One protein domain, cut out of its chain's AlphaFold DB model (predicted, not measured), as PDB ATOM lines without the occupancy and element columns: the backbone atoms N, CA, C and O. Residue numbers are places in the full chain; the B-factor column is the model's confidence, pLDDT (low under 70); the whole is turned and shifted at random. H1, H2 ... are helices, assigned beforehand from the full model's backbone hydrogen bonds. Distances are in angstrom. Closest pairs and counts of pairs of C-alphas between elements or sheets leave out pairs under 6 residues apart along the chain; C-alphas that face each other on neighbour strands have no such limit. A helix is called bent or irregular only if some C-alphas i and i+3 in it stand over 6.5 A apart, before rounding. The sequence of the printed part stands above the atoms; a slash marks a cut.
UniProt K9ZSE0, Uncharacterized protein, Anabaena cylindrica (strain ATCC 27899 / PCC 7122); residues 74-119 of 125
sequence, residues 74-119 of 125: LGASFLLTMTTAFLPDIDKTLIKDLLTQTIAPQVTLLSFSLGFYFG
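This is residues 74 to 119 of the 125 residues of an uncharacterized protein of Anabaena cylindrica (strain ATCC 27899 / PCC 7122) (UniProt K9ZSE0). This is a helical hairpin with one short and one long arm: H1 runs one way, a tight loop turns the backbone round, and H2 folds back beside H1 and then runs on well past it. Residues 107 to 119 of H2 stick out alone, and they give the rod-like outline much of its length. The printed part has 46 residues with two named helices, H1 then H2, and no named strand; its class is all helix. It is only just extended, close to loose, with a radius of gyration of the C-alphas of 14.3 A, and the C-alphas span 47 by 17 by 9 A.

Start with H1, residues 74 to 86, and go through the tight link to H2, residues 92 to 119. The two form a helical hairpin, two helices that touch and run opposite ways, at a shallow tilt of 20 degrees. Look for their closest C-alphas at Ser 77 and Leu 99, 6.4 A apart. H2 touches H1 with residues 92 to 102 alone. In H1 every O i to N i+4 pair is within hydrogen-bond range; in H2 it is 22 of 24.

Find C-alpha 74 at (-35.490, 80.569, 80.505); from there H1 runs 18.4 A to C-alpha 86 at (-47.920, 67.653, 84.754). H2 begins at C-alpha 92, at (-40.929, 70.892, 94.325), and runs 39.6 A to C-alpha 119 at (-19.674, 102.597, 83.912). H2 is neither bent nor irregular, but only just: C-alphas 102 and 105 are 6.2 A apart.

The two C-alphas farthest apart are those of Asp 89 and Gly 119, at 47.1 A. Residues 85 to 91 stand free, as do residues 107 to 119. The printed part has no cut. In the B-factor column you will find a mean pLDDT of the printed part of 73.5, with residues 87 to 90, 94, 117 and 119 under 70.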
ATOM      1  N   LEU A  74     -34.038  80.348  80.464       77.25
ATOM      2  CA  LEU A  74     -35.490  80.569  80.505       77.25
ATOM      3  C   LEU A  74     -36.255  79.372  79.934       77.25
ATOM      4  O   LEU A  74     -37.225  78.919  80.534       77.25
ATOM      5  N   GLY A  75     -35.802  78.845  78.791       80.56
ATOM      6  CA  GLY A  75     -36.406  77.676  78.153       80.56
ATOM      7  C   GLY A  75     -36.359  76.445  79.055       80.56
ATOM      8  O   GLY A  75     -37.381  75.791  79.252       80.56
ATOM      9  N   ALA A  76     -35.207  76.177  79.674       78.50
ATOM     10  CA  ALA A  76     -35.052  75.100  80.649       78.50
ATOM     11  C   ALA A  76     -35.969  75.291  81.867       78.50
ATOM     12  O   ALA A  76     -36.634  74.349  82.286       78.50
ATOM     13  N   SER A  77     -36.068  76.516  82.388       74.25
ATOM     14  CA  SER A  77     -36.942  76.845  83.521       74.25
ATOM     15  C   SER A  77     -38.427  76.661  83.187       74.25
ATOM     16  O   SER A  77     -39.188  76.126  83.994       74.25
ATOM     17  N   PHE A  78     -38.845  77.061  81.984       79.56
ATOM     18  CA  PHE A  78     -40.216  76.887  81.510       79.56
ATOM     19  C   PHE A  78     -40.564  75.408  81.326       79.56
ATOM     20  O   PHE A  78     -41.622  74.961  81.767       79.56
ATOM     21  N   LEU A  79     -39.651  74.637  80.732       81.00
ATOM     22  CA  LEU A  79     -39.831  73.205  80.521       81.00
ATOM     23  C   LEU A  79     -39.897  72.460  81.860       81.00
ATOM     24  O   LEU A  79     -40.805  71.662  82.060       81.00
ATOM     25  N   LEU A  80     -39.027  72.812  82.810       75.94
ATOM     26  CA  LEU A  80     -39.039  72.278  84.171       75.94
ATOM     27  C   LEU A  80     -40.350  72.606  84.908       75.94
ATOM     28  O   LEU A  80     -40.941  71.727  85.531       75.94
ATOM     29  N   THR A  81     -40.844  73.841  84.781       75.00
ATOM     30  CA  THR A  81     -42.125  74.270  85.370       75.00
ATOM     31  C   THR A  81     -43.298  73.491  84.769       75.00
ATOM     32  O   THR A  81     -44.167  73.012  85.500       75.00
ATOM     33  N   MET A  82     -43.305  73.291  83.448       77.56
ATOM     34  CA  MET A  82     -44.299  72.453  82.779       77.56
ATOM     35  C   MET A  82     -44.234  71.007  83.274       77.56
ATOM     36  O   MET A  82     -45.261  70.447  83.652       77.56
ATOM     37  N   THR A  83     -43.043  70.412  83.364       73.88
ATOM     38  CA  THR A  83     -42.885  69.048  83.886       73.88
ATOM     39  C   THR A  83     -43.417  68.928  85.314       73.88
ATOM     40  O   THR A  83     -44.110  67.961  85.606       73.88
ATOM     41  N   THR A  84     -43.207  69.923  86.182       73.31
ATOM     42  CA  THR A  84     -43.790  69.914  87.540       73.31
ATOM     43  C   THR A  84     -45.297  70.110  87.593       73.31
ATOM     44  O   THR A  84     -45.942  69.629  88.521       73.31
ATOM     45  N   ALA A  85     -45.873  70.828  86.626       71.25
ATOM     46  CA  ALA A  85     -47.317  71.013  86.548       71.25
ATOM     47  C   ALA A  85     -48.025  69.721  86.108       71.25
ATOM     48  O   ALA A  85     -49.132  69.446  86.566       71.25
ATOM     49  N   PHE A  86     -47.377  68.918  85.255       74.12
ATOM     50  CA  PHE A  86     -47.920  67.653  84.754       74.12
ATOM     51  C   PHE A  86     -47.528  66.423  85.592       74.12
ATOM     52  O   PHE A  86     -48.286  65.456  85.609       74.12
ATOM     53  N   LEU A  87     -46.399  66.447  86.313       67.56
ATOM     54  CA  LEU A  87     -45.986  65.404  87.263       67.56
ATOM     55  C   LEU A  87     -45.962  65.963  88.703       67.56
ATOM     56  O   LEU A  87     -44.953  66.533  89.130       67.56
ATOM     57  N   PRO A  88     -47.049  65.788  89.478       65.06
ATOM     58  CA  PRO A  88     -47.168  66.336  90.832       65.06
ATOM     59  C   PRO A  88     -46.290  65.638  91.886       65.06
ATOM     60  O   PRO A  88     -46.110  66.206  92.962       65.06
ATOM     61  N   ASP A  89     -45.732  64.461  91.574       69.75
ATOM     62  CA  ASP A  89     -44.834  63.684  92.449       69.75
ATOM     63  C   ASP A  89     -43.372  64.155  92.429       69.75
ATOM     64  O   ASP A  89     -42.533  63.624  93.154       69.75
ATOM     65  N   ILE A  90     -43.028  65.142  91.598       69.06
ATOM     66  CA  ILE A  90     -41.655  65.649  91.567       69.06
ATOM     67  C   ILE A  90     -41.433  66.605  92.740       69.06
ATOM     68  O   ILE A  90     -42.244  67.490  93.022       69.06
ATOM     69  N   ASP A  91     -40.289  66.436  93.396       72.94
ATOM     70  CA  ASP A  91     -39.876  67.189  94.571       72.94
ATOM     71  C   ASP A  91     -39.746  68.694  94.266       72.94
ATOM     72  O   ASP A  91     -38.753  69.188  93.725       72.94
ATOM     73  N   LYS A  92     -40.798  69.449  94.603       70.69
ATOM     74  CA  LYS A  92     -40.929  70.892  94.325       70.69
ATOM     75  C   LYS A  92     -39.809  71.713  94.965       70.69
ATOM     76  O   LYS A  92     -39.504  72.809  94.493       70.69
ATOM     77  N   THR A  93     -39.188  71.179  96.015       73.62
ATOM     78  CA  THR A  93     -38.046  71.780  96.707       73.62
ATOM     79  C   THR A  93     -36.815  71.813  95.804       73.62
ATOM     80  O   THR A  93     -36.187  72.862  95.680       73.62
ATOM     81  N   LEU A  94     -36.538  70.715  95.092       69.44
ATOM     82  CA  LEU A  94     -35.427  70.621  94.142       69.44
ATOM     83  C   LEU A  94     -35.636  71.527  92.928       69.44
ATOM     84  O   LEU A  94     -34.703  72.205  92.513       69.44
ATOM     85  N   ILE A  95     -36.856  71.606  92.381       70.25
ATOM     86  CA  ILE A  95     -37.139  72.541  91.277       70.25
ATOM     87  C   ILE A  95     -36.964  73.987  91.712       70.25
ATOM     88  O   ILE A  95     -36.392  74.776  90.968       70.25
ATOM     89  N   LYS A  96     -37.447  74.352  92.901       71.81
ATOM     90  CA  LYS A  96     -37.313  75.721  93.400       71.81
ATOM     91  C   LYS A  96     -35.847  76.094  93.623       71.81
ATOM     92  O   LYS A  96     -35.463  77.222  93.308       71.81
ATOM     93  N   ASP A  97     -35.042  75.161  94.120       76.44
ATOM     94  CA  ASP A  97     -33.606  75.361  94.308       76.44
ATOM     95  C   ASP A  97     -32.886  75.497  92.960       76.44
ATOM     96  O   ASP A  97     -32.175  76.473  92.730       76.44
ATOM     97  N   LEU A  98     -33.200  74.625  91.995       72.75
ATOM     98  CA  LEU A  98     -32.651  74.686  90.639       72.75
ATOM     99  C   LEU A  98     -33.046  75.979  89.908       72.75
ATOM    100  O   LEU A  98     -32.229  76.589  89.219       72.75
ATOM    101  N   LEU A  99     -34.289  76.434  90.082       71.25
ATOM    102  CA  LEU A  99     -34.785  77.692  89.528       71.25
ATOM    103  C   LEU A  99     -34.048  78.886  90.149       71.25
ATOM    104  O   LEU A  99     -33.596  79.778  89.434       71.25
ATOM    105  N   THR A 100     -33.869  78.878  91.470       76.81
ATOM    106  CA  THR A 100     -33.139  79.925  92.199       76.81
ATOM    107  C   THR A 100     -31.670  79.962  91.774       76.81
ATOM    108  O   THR A 100     -31.137  81.033  91.472       76.81
ATOM    109  N   GLN A 101     -31.040  78.795  91.646       76.75
ATOM    110  CA  GLN A 101     -29.669  78.634  91.165       76.75
ATOM    111  C   GLN A 101     -29.514  79.022  89.690       76.75
ATOM    112  O   GLN A 101     -28.434  79.439  89.283       76.75
ATOM    113  N   THR A 102     -30.575  78.926  88.887       71.81
ATOM    114  CA  THR A 102     -30.562  79.335  87.474       71.81
ATOM    115  C   THR A 102     -30.781  80.842  87.313       71.81
ATOM    116  O   THR A 102     -30.140  81.472  86.473       71.81
ATOM    117  N   ILE A 103     -31.641  81.449  88.134       74.12
ATOM    118  CA  ILE A 103     -31.974  82.880  88.064       74.12
ATOM    119  C   ILE A 103     -30.864  83.750  88.675       74.12
ATOM    120  O   ILE A 103     -30.535  84.800  88.122       74.12
ATOM    121  N   ALA A 104     -30.244  83.333  89.782       75.06
ATOM    122  CA  ALA A 104     -29.221  84.141  90.456       75.06
ATOM    123  C   ALA A 104     -28.006  84.503  89.557       75.06
ATOM    124  O   ALA A 104     -27.609  85.676  89.526       75.06
ATOM    125  N   PRO A 105     -27.449  83.579  88.745       74.44
ATOM    126  CA  PRO A 105     -26.418  83.901  87.761       74.44
ATOM    127  C   PRO A 105     -26.911  84.854  86.672       74.44
ATOM    128  O   PRO A 105     -26.166  85.745  86.270       74.44
ATOM    129  N   GLN A 106     -28.163  84.719  86.214       74.75
ATOM    130  CA  GLN A 106     -28.729  85.621  85.206       74.75
ATOM    131  C   GLN A 106     -28.811  87.062  85.721       74.75
ATOM    132  O   GLN A 106     -28.407  87.983  85.014       74.75
ATOM    133  N   VAL A 107     -29.282  87.261  86.958       75.75
ATOM    134  CA  VAL A 107     -29.366  88.588  87.594       75.75
ATOM    135  C   VAL A 107     -27.973  89.193  87.776       75.75
ATOM    136  O   VAL A 107     -27.769  90.383  87.524       75.75
ATOM    137  N   THR A 108     -26.994  88.367  88.148       75.62
ATOM    138  CA  THR A 108     -25.599  88.795  88.320       75.62
ATOM    139  C   THR A 108     -24.975  89.217  86.989       75.62
ATOM    140  O   THR A 108     -24.391  90.296  86.893       75.62
ATOM    141  N   LEU A 109     -25.147  88.422  85.929       73.31
ATOM    142  CA  LEU A 109     -24.646  88.759  84.595       73.31
ATOM    143  C   LEU A 109     -25.356  89.974  83.981       73.31
ATOM    144  O   LEU A 109     -24.715  90.776  83.295       73.31
ATOM    145  N   LEU A 110     -26.655  90.148  84.238       74.81
ATOM    146  CA  LEU A 110     -27.395  91.340  83.824       74.81
ATOM    147  C   LEU A 110     -26.850  92.583  84.536       74.81
ATOM    148  O   LEU A 110     -26.585  93.595  83.890       74.81
ATOM    149  N   SER A 111     -26.606  92.482  85.844       75.19
ATOM    150  CA  SER A 111     -26.020  93.558  86.654       75.19
ATOM    151  C   SER A 111     -24.605  93.911  86.194       75.19
ATOM    152  O   SER A 111     -24.280  95.088  86.060       75.19
ATOM    153  N   PHE A 112     -23.781  92.910  85.871       75.56
ATOM    154  CA  PHE A 112     -22.451  93.116  85.298       75.56
ATOM    155  C   PHE A 112     -22.521  93.813  83.932       75.56
ATOM    156  O   PHE A 112     -21.788  94.768  83.680       75.56
ATOM    157  N   SER A 113     -23.447  93.388  83.070       70.50
ATOM    158  CA  SER A 113     -23.645  93.986  81.744       70.50
ATOM    159  C   SER A 113     -24.123  95.440  81.835       70.50
ATOM    160  O   SER A 113     -23.593  96.305  81.138       70.50
ATOM    161  N   LEU A 114     -25.071  95.733  82.732       74.88
ATOM    162  CA  LEU A 114     -25.537  97.093  83.026       74.88
ATOM    163  C   LEU A 114     -24.413  97.946  83.627       74.88
ATOM    164  O   LEU A 114     -24.218  99.085  83.202       74.88
ATOM    165  N   GLY A 115     -23.626  97.393  84.552       77.69
ATOM    166  CA  GLY A 115     -22.464  98.055  85.145       77.69
ATOM    167  C   GLY A 115     -21.396  98.406  84.108       77.69
ATOM    168  O   GLY A 115     -20.902  99.531  84.089       77.69
ATOM    169  N   PHE A 116     -21.094  97.498  83.180       71.06
ATOM    170  CA  PHE A 116     -20.177  97.761  82.067       71.06
ATOM    171  C   PHE A 116     -20.748  98.774  81.058       71.06
ATOM    172  O   PHE A 116     -20.012  99.569  80.462       71.06
ATOM    173  N   TYR A 117     -22.067  98.768  80.855       67.56
ATOM    174  CA  TYR A 117     -22.744  99.713  79.972       67.56
ATOM    175  C   TYR A 117     -22.720 101.143  80.532       67.56
ATOM    176  O   TYR A 117     -22.225 102.045  79.853       67.56
ATOM    177  N   PHE A 118     -23.170 101.334  81.776       72.31
ATOM    178  CA  PHE A 118     -23.240 102.644  82.434       72.31
ATOM    179  C   PHE A 118     -21.883 103.140  82.948       72.31
ATOM    180  O   PHE A 118     -21.589 104.329  82.842       72.31
ATOM    181  N   GLY A 119     -21.019 102.250  83.442       61.56
ATOM    182  CA  GLY A 119     -19.674 102.597  83.912       61.56
ATOM    183  C   GLY A 119     -18.772 103.119  82.793       61.56
ATOM    184  O   GLY A 119     -18.027 104.074  82.993       61.56
TER     185      GLY A 119